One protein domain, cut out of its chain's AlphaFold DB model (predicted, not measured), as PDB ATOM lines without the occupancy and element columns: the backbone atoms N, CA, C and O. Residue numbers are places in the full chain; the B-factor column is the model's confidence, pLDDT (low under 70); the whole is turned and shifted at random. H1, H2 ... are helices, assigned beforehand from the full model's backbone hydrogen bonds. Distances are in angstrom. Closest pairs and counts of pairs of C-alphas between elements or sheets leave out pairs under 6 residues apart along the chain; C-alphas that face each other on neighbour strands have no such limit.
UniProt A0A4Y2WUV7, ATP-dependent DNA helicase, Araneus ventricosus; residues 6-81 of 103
ATOM      1  N   GLU A   6       8.461 -19.971 -22.671       96.44
ATOM      2  CA  GLU A   6       7.058 -20.031 -22.232       96.44
ATOM      3  C   GLU A   6       6.202 -18.954 -22.903       96.44
ATOM      4  O   GLU A   6       5.100 -19.207 -23.387       96.44
ATOM      5  N   GLN A   7       6.728 -17.733 -22.983       97.38
ATOM      6  CA  GLN A   7       6.064 -16.629 -23.666       97.38
ATOM      7  C   GLN A   7       5.953 -16.883 -25.177       97.38
ATOM      8  O   GLN A   7       4.926 -16.548 -25.764       97.38
ATOM      9  N   GLN A   8       6.979 -17.476 -25.802       97.25
ATOM     10  CA  GLN A   8       6.946 -17.888 -27.212       97.25
ATOM     11  C   GLN A   8       5.828 -18.901 -27.447       97.25
ATOM     12  O   GLN A   8       4.987 -18.672 -28.311       97.25
ATOM     13  N   ASN A   9       5.752 -19.939 -26.611       96.69
ATOM     14  CA  ASN A   9       4.706 -20.954 -26.688       96.69
ATOM     15  C   ASN A   9       3.297 -20.338 -26.594       96.69
ATOM     16  O   ASN A   9       2.428 -20.619 -27.416       96.69
ATOM     17  N   VAL A  10       3.075 -19.414 -25.649       96.50
ATOM     18  CA  VAL A  10       1.790 -18.697 -25.532       96.50
ATOM     19  C   VAL A  10       1.464 -17.902 -26.799       96.50
ATOM     20  O   VAL A  10       0.325 -17.931 -27.271       96.50
ATOM     21  N   VAL A  11       2.444 -17.188 -27.362       96.50
ATOM     22  CA  VAL A  11       2.247 -16.410 -28.592       96.50
ATOM     23  C   VAL A  11       1.895 -17.320 -29.766       96.50
ATOM     24  O   VAL A  11       0.967 -17.012 -30.511       96.50
ATOM     25  N   GLU A  12       2.581 -18.451 -29.912       95.50
ATOM     26  CA  GLU A  12       2.319 -19.426 -30.974       95.50
ATOM     27  C   GLU A  12       0.920 -20.034 -30.867       95.50
ATOM     28  O   GLU A  12       0.189 -20.044 -31.860       95.50
ATOM     29  N   ILE A  13       0.503 -20.449 -29.664       94.75
ATOM     30  CA  ILE A  13      -0.851 -20.968 -29.415       94.75
ATOM     31  C   ILE A  13      -1.898 -19.942 -29.853       94.75
ATOM     32  O   ILE A  13      -2.815 -20.273 -30.608       94.75
ATOM     33  N   LEU A  14      -1.748 -18.683 -29.439       95.25
ATOM     34  CA  LEU A  14      -2.719 -17.632 -29.742       95.25
ATOM     35  C   LEU A  14      -2.741 -17.257 -31.227       95.25
ATOM     36  O   LEU A  14      -3.819 -17.109 -31.798       95.25
ATOM     37  N   LEU A  15      -1.582 -17.157 -31.884       94.69
ATOM     38  CA  LEU A  15      -1.530 -16.917 -33.328       94.69
ATOM     39  C   LEU A  15      -2.129 -18.094 -34.105       94.69
ATOM     40  O   LEU A  15      -2.853 -17.875 -35.074       94.69
ATOM     41  N   SER A  16      -1.898 -19.334 -33.664       93.62
ATOM     42  CA  SER A  16      -2.530 -20.506 -34.275       93.62
ATOM     43  C   SER A  16      -4.058 -20.446 -34.154       93.62
ATOM     44  O   SER A  16      -4.758 -20.701 -35.130       93.62
ATOM     45  N   ALA A  17      -4.585 -20.009 -33.005       93.25
ATOM     46  CA  ALA A  17      -6.023 -19.876 -32.786       93.25
ATOM     47  C   ALA A  17      -6.670 -18.801 -33.674       93.25
ATOM     48  O   ALA A  17      -7.838 -18.950 -34.057       93.25
ATOM     49  N   VAL A  18      -5.909 -17.752 -34.006       92.75
ATOM     50  CA  VAL A  18      -6.311 -16.679 -34.928       92.75
ATOM     51  C   VAL A  18      -6.299 -17.163 -36.381       92.75
ATOM     52  O   VAL A  18      -7.296 -16.987 -37.076       92.75
ATOM     53  N   TYR A  19      -5.212 -17.794 -36.844       93.44
ATOM     54  CA  TYR A  19      -5.009 -18.051 -38.279       93.44
ATOM     55  C   TYR A  19      -5.394 -19.456 -38.753       93.44
ATOM     56  O   TYR A  19      -5.795 -19.612 -39.901       93.44
ATOM     57  N   ASN A  20      -5.310 -20.476 -37.896       89.38
ATOM     58  CA  ASN A  20      -5.548 -21.869 -38.297       89.38
ATOM     59  C   ASN A  20      -6.986 -22.343 -38.029       89.38
ATOM     60  O   ASN A  20      -7.282 -23.502 -38.290       89.38
ATOM     61  N   ASN A  21      -7.842 -21.454 -37.503       75.62
ATOM     62  CA  ASN A  21      -9.294 -21.529 -37.268       75.62
ATOM     63  C   ASN A  21      -9.991 -22.907 -37.415       75.62
ATOM     64  O   ASN A  21     -11.008 -23.015 -38.101       75.62
ATOM     65  N   ALA A  22      -9.487 -23.954 -36.754       84.62
ATOM     66  CA  ALA A  22     -10.135 -25.260 -36.749       84.62
ATOM     67  C   ALA A  22     -11.397 -25.209 -35.877       84.62
ATOM     68  O   ALA A  22     -11.428 -24.478 -34.880       84.62
ATOM     69  N   ALA A  23     -12.417 -25.990 -36.247       81.12
ATOM     70  CA  ALA A  23     -13.748 -25.950 -35.634       81.12
ATOM     71  C   ALA A  23     -13.720 -26.089 -34.101       81.12
ATOM     72  O   ALA A  23     -14.457 -25.390 -33.413       81.12
ATOM     73  N   ASP A  24     -12.801 -26.902 -33.573       84.88
ATOM     74  CA  ASP A  24     -12.696 -27.201 -32.140       84.88
ATOM     75  C   ASP A  24     -11.636 -26.361 -31.399       84.88
ATOM     76  O   ASP A  24     -11.286 -26.652 -30.255       84.88
ATOM     77  N   THR A  25     -11.084 -25.314 -32.027       87.44
ATOM     78  CA  THR A  25     -10.055 -24.483 -31.373       87.44
ATOM     79  C   THR A  25     -10.694 -23.470 -30.419       87.44
ATOM     80  O   THR A  25     -11.550 -22.693 -30.861       87.44
ATOM     81  N   PRO A  26     -10.254 -23.382 -29.147       90.19
ATOM     82  CA  PRO A  26     -10.713 -22.343 -28.231       90.19
ATOM     83  C   PRO A  26     -10.505 -20.934 -28.807       90.19
ATOM     84  O   PRO A  26      -9.525 -20.663 -29.498       90.19
ATOM     85  N   LYS A  27     -11.435 -20.017 -28.521       89.12
ATOM     86  CA  LYS A  27     -11.366 -18.607 -28.967       89.12
ATOM     87  C   LYS A  27     -11.168 -17.615 -27.829       89.12
ATOM     88  O   LYS A  27     -10.933 -16.437 -28.074       89.12
ATOM     89  N   CYS A  28     -11.246 -18.093 -26.592       93.81
ATOM     90  CA  CYS A  28     -11.055 -17.297 -25.393       93.81
ATOM     91  C   CYS A  28      -9.928 -17.911 -24.571       93.81
ATOM     92  O   CYS A  28      -9.962 -19.101 -24.257       93.81
ATOM     93  N   TYR A  29      -8.937 -17.092 -24.238       95.00
ATOM     94  CA  TYR A  29      -7.753 -17.498 -23.497       95.00
ATOM     95  C   TYR A  29      -7.517 -16.524 -22.350       95.00
ATOM     96  O   TYR A  29      -7.729 -15.318 -22.492       95.00
ATOM     97  N   PHE A  30      -7.030 -17.049 -21.229       95.62
ATOM     98  CA  PHE A  30      -6.611 -16.260 -20.080       95.62
ATOM     99  C   PHE A  30      -5.131 -16.523 -19.810       95.62
ATOM    100  O   PHE A  30      -4.740 -17.655 -19.537       95.62
ATOM    101  N   LEU A  31      -4.307 -15.479 -19.919       96.00
ATOM    102  CA  LEU A  31      -2.890 -15.549 -19.587       96.00
ATOM    103  C   LEU A  31      -2.687 -15.089 -18.146       96.00
ATOM    104  O   LEU A  31      -2.750 -13.891 -17.852       96.00
ATOM    105  N   ASP A  32      -2.393 -16.047 -17.276       95.62
ATOM    106  CA  ASP A  32      -2.052 -15.785 -15.884       95.62
ATOM    107  C   ASP A  32      -0.539 -15.826 -15.642       95.62
ATOM    108  O   ASP A  32       0.232 -16.443 -16.378       95.62
ATOM    109  N   GLY A  33      -0.104 -15.145 -14.591       95.31
ATOM    110  CA  GLY A  33       1.254 -15.245 -14.086       95.31
ATOM    111  C   GLY A  33       1.553 -14.185 -13.028       95.31
ATOM    112  O   GLY A  33       0.884 -13.148 -12.988       95.31
ATOM    113  N   PRO A  34       2.598 -14.375 -12.209       96.38
ATOM    114  CA  PRO A  34       3.020 -13.395 -11.209       96.38
ATOM    115  C   PRO A  34       3.298 -11.984 -11.757       96.38
ATOM    116  O   PRO A  34       3.447 -11.750 -12.964       96.38
ATOM    117  N   ALA A  35       3.384 -11.000 -10.862       95.38
ATOM    118  CA  ALA A  35       3.880  -9.675 -11.222       95.38
ATOM    119  C   ALA A  35       5.304  -9.775 -11.807       95.38
ATOM    120  O   ALA A  35       6.108 -10.594 -11.373       95.38
ATOM    121  N   GLY A  36       5.608  -8.964 -12.822       94.75
ATOM    122  CA  GLY A  36       6.934  -8.943 -13.450       94.75
ATOM    123  C   GLY A  36       7.212 -10.045 -14.483       94.75
ATOM    124  O   GLY A  36       8.252  -9.997 -15.129       94.75
ATOM    125  N   THR A  37       6.289 -10.979 -14.747       95.12
ATOM    126  CA  THR A  37       6.508 -12.061 -15.739       95.12
ATOM    127  C   THR A  37       6.378 -11.644 -17.206       95.12
ATOM    128  O   THR A  37       6.418 -12.485 -18.102       95.12
ATOM    129  N   GLY A  38       6.197 -10.353 -17.488       95.38
ATOM    130  CA  GLY A  38       6.139  -9.849 -18.861       95.38
ATOM    131  C   GLY A  38       4.825 -10.121 -19.603       95.38
ATOM    132  O   GLY A  38       4.819 -10.086 -20.828       95.38
ATOM    133  N   LYS A  39       3.695 -10.331 -18.913       95.31
ATOM    134  CA  LYS A  39       2.370 -10.495 -19.563       95.31
ATOM    135  C   LYS A  39       2.051  -9.372 -20.556       95.31
ATOM    136  O   LYS A  39       1.647  -9.630 -21.682       95.31
ATOM    137  N   THR A  40       2.316  -8.123 -20.171       95.12
ATOM    138  CA  THR A  40       2.159  -6.963 -21.060       95.12
ATOM    139  C   THR A  40       3.023  -7.079 -22.315       95.12
ATOM    140  O   THR A  40       2.567  -6.739 -23.399       95.12
ATOM    141  N   PHE A  41       4.242  -7.610 -22.196       95.56
ATOM    142  CA  PHE A  41       5.126  -7.825 -23.340       95.56
ATOM    143  C   PHE A  41       4.577  -8.897 -24.298       95.56
ATOM    144  O   PHE A  41       4.636  -8.711 -25.514       95.56
ATOM    145  N   VAL A  42       3.961  -9.961 -23.770       96.88
ATOM    146  CA  VAL A  42       3.248 -10.971 -24.574       96.88
ATOM    147  C   VAL A  42       2.079 -10.341 -25.333       96.88
ATOM    148  O   VAL A  42       1.997 -10.487 -26.554       96.88
ATOM    149  N   TYR A  43       1.218  -9.575 -24.649       96.25
ATOM    150  CA  TYR A  43       0.101  -8.876 -25.294       96.25
ATOM    151  C   TYR A  43       0.580  -7.921 -26.387       96.25
ATOM    152  O   TYR A  43       0.082  -7.975 -27.509       96.25
ATOM    153  N   SER A  44       1.587  -7.091 -26.104       95.12
ATOM    154  CA  SER A  44       2.144  -6.173 -27.100       95.12
ATOM    155  C   SER A  44       2.716  -6.921 -28.301       95.12
ATOM    156  O   SER A  44       2.461  -6.520 -29.435       95.12
ATOM    157  N   THR A  45       3.410  -8.041 -28.086       96.12
ATOM    158  CA  THR A  45       3.959  -8.850 -29.185       96.12
ATOM    159  C   THR A  45       2.858  -9.399 -30.089       96.12
ATOM    160  O   THR A  45       2.959  -9.275 -31.310       96.12
ATOM    161  N   LEU A  46       1.773  -9.928 -29.520       96.38
ATOM    162  CA  LEU A  46       0.613 -10.398 -30.288       96.38
ATOM    163  C   LEU A  46      -0.029  -9.273 -31.095       96.38
ATOM    164  O   LEU A  46      -0.222  -9.410 -32.302       96.38
ATOM    165  N   LEU A  47      -0.308  -8.140 -30.443       96.38
ATOM    166  CA  LEU A  47      -0.934  -6.985 -31.082       96.38
ATOM    167  C   LEU A  47      -0.084  -6.456 -32.243       96.38
ATOM    168  O   LEU A  47      -0.615  -6.183 -33.318       96.38
ATOM    169  N   HIS A  48       1.231  -6.328 -32.051       95.62
ATOM    170  CA  HIS A  48       2.140  -5.900 -33.113       95.62
ATOM    171  C   HIS A  48       2.250  -6.935 -34.233       95.62
ATOM    172  O   HIS A  48       2.286  -6.545 -35.395       95.62
ATOM    173  N   THR A  49       2.260  -8.230 -33.910       95.94
ATOM    174  CA  THR A  49       2.352  -9.302 -34.913       95.94
ATOM    175  C   THR A  49       1.117  -9.336 -35.809       95.94
ATOM    176  O   THR A  49       1.256  -9.380 -37.026       95.94
ATOM    177  N   ILE A  50      -0.084  -9.268 -35.225       96.06
ATOM    178  CA  ILE A  50      -1.354  -9.272 -35.969       96.06
ATOM    179  C   ILE A  50      -1.443  -8.031 -36.867       96.06
ATOM    180  O   ILE A  50      -1.651  -8.139 -38.070       96.06
ATOM    181  N   ARG A  51      -1.145  -6.844 -36.329       95.62
ATOM    182  CA  ARG A  51      -1.153  -5.612 -37.138       95.62
ATOM    183  C   ARG A  51      -0.071  -5.568 -38.199       95.62
ATOM    184  O   ARG A  51      -0.301  -5.018 -39.270       95.62
ATOM    185  N   GLY A  52       1.105  -6.113 -37.905       95.69
ATOM    186  CA  GLY A  52       2.207  -6.206 -38.860       95.69
ATOM    187  C   GLY A  52       1.858  -7.069 -40.073       95.69
ATOM    188  O   GLY A  52       2.435  -6.869 -41.135       95.69
ATOM    189  N   ARG A  53       0.884  -7.978 -39.935       96.00
ATOM    190  CA  ARG A  53       0.310  -8.767 -41.036       96.00
ATOM    191  C   ARG A  53      -0.809  -8.048 -41.796       96.00
ATOM    192  O   ARG A  53      -1.238  -8.545 -42.828       96.00
ATOM    193  N   GLY A  54      -1.230  -6.869 -41.336       96.00
ATOM    194  CA  GLY A  54      -2.307  -6.083 -41.938       96.00
ATOM    195  C   GLY A  54      -3.692  -6.348 -41.346       96.00
ATOM    196  O   GLY A  54      -4.657  -5.750 -41.811       96.00
ATOM    197  N   ASP A  55      -3.792  -7.192 -40.318       96.00
ATOM    198  CA  ASP A  55      -5.064  -7.552 -39.699       96.00
ATOM    199  C   ASP A  55      -5.504  -6.551 -38.620       96.00
ATOM    200  O   ASP A  55      -4.696  -5.888 -37.948       96.00
ATOM    201  N   ASP A  56      -6.818  -6.471 -38.419       93.88
ATOM    202  CA  ASP A  56      -7.422  -5.613 -37.409       93.88
ATOM    203  C   ASP A  56      -7.376  -6.239 -36.014       93.88
ATOM    204  O   ASP A  56      -7.674  -7.412 -35.799       93.88
ATOM    205  N   VAL A  57      -7.042  -5.409 -35.023       95.25
ATOM    206  CA  VAL A  57      -7.038  -5.810 -33.615       95.25
ATOM    207  C   VAL A  57      -7.490  -4.670 -32.712       95.25
ATOM    208  O   VAL A  57      -7.105  -3.507 -32.890       95.25
ATOM    209  N   ILE A  58      -8.302  -5.016 -31.713       96.25
ATOM    210  CA  ILE A  58      -8.810  -4.097 -30.694       96.25
ATOM    211  C   ILE A  58      -8.113  -4.415 -29.370       96.25
ATOM    212  O   ILE A  58      -8.322  -5.470 -28.780       96.25
ATOM    213  N   SER A  59      -7.287  -3.485 -28.896       96.38
ATOM    214  CA  SER A  59      -6.601  -3.568 -27.607       96.38
ATOM    215  C   SER A  59      -7.373  -2.791 -26.542       96.38
ATOM    216  O   SER A  59      -7.593  -1.581 -26.653       96.38
ATOM    217  N   VAL A  60      -7.787  -3.495 -25.490       97.25
ATOM    218  CA  VAL A  60      -8.515  -2.913 -24.359       97.25
ATOM    219  C   VAL A  60      -7.850  -3.248 -23.035       97.25
ATOM    220  O   VAL A  60      -7.302  -4.332 -22.861       97.25
ATOM    221  N   ALA A  61      -7.933  -2.316 -22.091       96.62
ATOM    222  CA  ALA A  61      -7.531  -2.524 -20.705       96.62
ATOM    223  C   ALA A  61      -8.590  -1.977 -19.737       96.62
ATOM    224  O   ALA A  61      -9.479  -1.219 -20.129       96.62
ATOM    225  N   SER A  62      -8.511  -2.349 -18.460       95.31
ATOM    226  CA  SER A  62      -9.439  -1.855 -17.435       95.31
ATOM    227  C   SER A  62      -9.173  -0.390 -17.065       95.31
ATOM    228  O   SER A  62     -10.117   0.394 -16.969       95.31
ATOM    229  N   THR A  63      -7.901  -0.004 -16.914       94.56
ATOM    230  CA  THR A  63      -7.472   1.349 -16.519       94.56
ATOM    231  C   THR A  63      -6.793   2.101 -17.662       94.56
ATOM    232  O   THR A  63      -6.271   1.498 -18.603       94.56
ATOM    233  N   GLY A  64      -6.774   3.435 -17.572       94.31
ATOM    234  CA  GLY A  64      -6.092   4.288 -18.551       94.31
ATOM    235  C   GLY A  64      -4.591   3.995 -18.637       94.31
ATOM    236  O   GLY A  64      -4.073   3.816 -19.732       94.31
ATOM    237  N   ILE A  65      -3.919   3.840 -17.491       93.56
ATOM    238  CA  ILE A  65      -2.480   3.528 -17.429       93.56
ATOM    239  C   ILE A  65      -2.176   2.161 -18.056       93.56
ATOM    240  O   ILE A  65      -1.199   2.015 -18.777       93.56
ATOM    241  N   ALA A  66      -3.015   1.148 -17.836       94.56
ATOM    242  CA  ALA A  66      -2.811  -0.142 -18.492       94.56
ATOM    243  C   ALA A  66      -3.029  -0.051 -20.012       94.56
ATOM    244  O   ALA A  66      -2.330  -0.713 -20.778       94.56
ATOM    245  N   ALA A  67      -3.963   0.794 -20.462       96.38
ATOM    246  CA  ALA A  67      -4.223   1.006 -21.881       96.38
ATOM    247  C   ALA A  67      -3.038   1.671 -22.604       96.38
ATOM    248  O   ALA A  67      -2.772   1.313 -23.750       96.38
ATOM    249  N   THR A  68      -2.289   2.572 -21.955       94.56
ATOM    250  CA  THR A  68      -1.118   3.223 -22.583       94.56
ATOM    251  C   THR A  68       0.019   2.250 -22.895       94.56
ATOM    252  O   THR A  68       0.825   2.521 -23.781       94.56
ATOM    253  N   LEU A  69       0.069   1.101 -22.215       93.94
ATOM    254  CA  LEU A  69       1.071   0.060 -22.454       93.94
ATOM    255  C   LEU A  69       0.778  -0.795 -23.698       93.94
ATOM    256  O   LEU A  69       1.640  -1.562 -24.129       93.94
ATOM    257  N   LEU A  70      -0.426  -0.689 -24.267       94.69
ATOM    258  CA  LEU A  70      -0.856  -1.449 -25.438       94.69
ATOM    259  C   LEU A  70      -0.908  -0.537 -26.669       94.69
ATOM    260  O   LEU A  70      -1.357   0.609 -26.603       94.69
ATOM    261  N   ILE A  71      -0.519  -1.051 -27.838       92.62
ATOM    262  CA  ILE A  71      -0.606  -0.280 -29.086       92.62
ATOM    263  C   ILE A  71      -2.058   0.123 -29.380       92.62
ATOM    264  O   ILE A  71      -2.935  -0.730 -29.533       92.62
ATOM    265  N   ARG A  72      -2.304   1.438 -29.491       93.06
ATOM    266  CA  ARG A  72      -3.647   2.044 -29.636       93.06
ATOM    267  C   ARG A  72      -4.636   1.581 -28.554       93.06
ATOM    268  O   ARG A  72      -5.842   1.555 -28.807       93.06
ATOM    269  N   GLY A  73      -4.119   1.213 -27.381       95.56
ATOM    270  CA  GLY A  73      -4.915   0.741 -26.265       95.56
ATOM    271  C   GLY A  73      -5.899   1.799 -25.796       95.56
ATOM    272  O   GLY A  73      -5.597   2.991 -25.735       95.56
ATOM    273  N   ARG A  74      -7.107   1.346 -25.476       96.81
ATOM    274  CA  ARG A  74      -8.173   2.167 -24.896       96.81
ATOM    275  C   ARG A  74      -8.789   1.442 -23.708       96.81
ATOM    276  O   ARG A  74      -8.626   0.234 -23.555       96.81
ATOM    277  N   THR A  75      -9.498   2.157 -22.845       97.44
ATOM    278  CA  THR A  75     -10.199   1.484 -21.745       97.44
ATOM    279  C   THR A  75     -11.400   0.707 -22.285       97.44
ATOM    280  O   THR A  75     -12.069   1.180 -23.210       97.44
ATOM    281  N   ALA A  76     -11.709  -0.451 -21.699       97.06
ATOM    282  CA  ALA A  76     -12.883  -1.251 -22.061       97.06
ATOM    283  C   ALA A  76     -14.175  -0.417 -21.992       97.06
ATOM    284  O   ALA A  76     -14.990  -0.465 -22.910       97.06
ATOM    285  N   HIS A  77     -14.296   0.443 -20.974       95.75
ATOM    286  CA  HIS A  77     -15.381   1.417 -20.835       95.75
ATOM    287  C   HIS A  77     -15.534   2.312 -22.073       95.75
ATOM    288  O   HIS A  77     -16.632   2.473 -22.598       95.75
ATOM    289  N   SER A  78     -14.431   2.864 -22.590       95.06
ATOM    290  CA  SER A  78     -14.480   3.771 -23.745       95.06
ATOM    291  C   SER A  78     -14.825   3.070 -25.066       95.06
ATOM    292  O   SER A  78     -15.509   3.673 -25.903       95.06
ATOM    293  N   VAL A  79     -14.369   1.820 -25.242       96.94
ATOM    294  CA  VAL A  79     -14.529   1.025 -26.473       96.94
ATOM    295  C   VAL A  79     -15.900   0.364 -26.533       96.94
ATOM    296  O   VAL A  79     -16.603   0.528 -27.524       96.94
ATOM    297  N   PHE A  80     -16.292  -0.339 -25.473       95.88
ATOM    298  CA  PHE A  80     -17.540  -1.103 -25.431       95.88
ATOM    299  C   PHE A  80     -18.717  -0.316 -24.852       95.88
ATOM    300  O   PHE A  80     -19.813  -0.854 -24.762       95.88
ATOM    301  N   LYS A  81     -18.501   0.950 -24.467       95.12
ATOM    302  CA  LYS A  81     -19.525   1.813 -23.853       95.12
ATOM    303  C   LYS A  81     -20.157   1.171 -22.616       95.12
ATOM    304  O   LYS A  81     -21.359   1.278 -22.409       95.12
TER     305      LYS A  81
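What this domain is: This is residues 6 to 81 of the 103 residues of the protein "ATP-dependent DNA helicase" of Araneus ventricosus (UniProt A0A4Y2WUV7). Two equal helices, H1 and H2, run side by side the same way, and the long loop of residues 20 to 38 folds back from the end of H1 to the start of H2. Beyond H2, on the side away from H1, sit two tiny helices, H3 and H4. The printed part has 76 residues, all helix in class, in the order H1, H2, H3, H4 with no named strand. It is compact, radius of gyration of the C-alphas 13.0 A, spanning 34 by 28 by 23 A.

Where its parts are: Find C-alpha 6 at (7.058, -20.031, -22.232); from there H1, residues 6 to 19, runs 20.2 A. H2, residues 39 to 52, runs 19.8 A to C-alpha 52 at (2.207, -6.206, -38.860). Look next for H3, residues 64 to 68, 6.5 A, and H4, residues 76 to 80, 5.8 A.

How they stand to each other: H1 and H2 touch, H2 with residues 42 to 46 alone; the closest C-alphas, of Gln 7 and Val 42, are 6.4 A apart. Their tilt of 37 degrees is only just steep. H3 and H4 are apart from each other and from H1 and H2. Residues 60 to 61 pair with 74 to 75, parallel. In H1, H2, H3 and H4 every O i to N i+4 pair is within hydrogen-bond range.

The domain as a whole: The C-alphas farthest apart, of Ala 23 and Ile 65, are 36.4 A apart. The links H1 to H2 and H2 to H3 are long. The printed part has no cut, and no printed residue is under 70 in pLDDT.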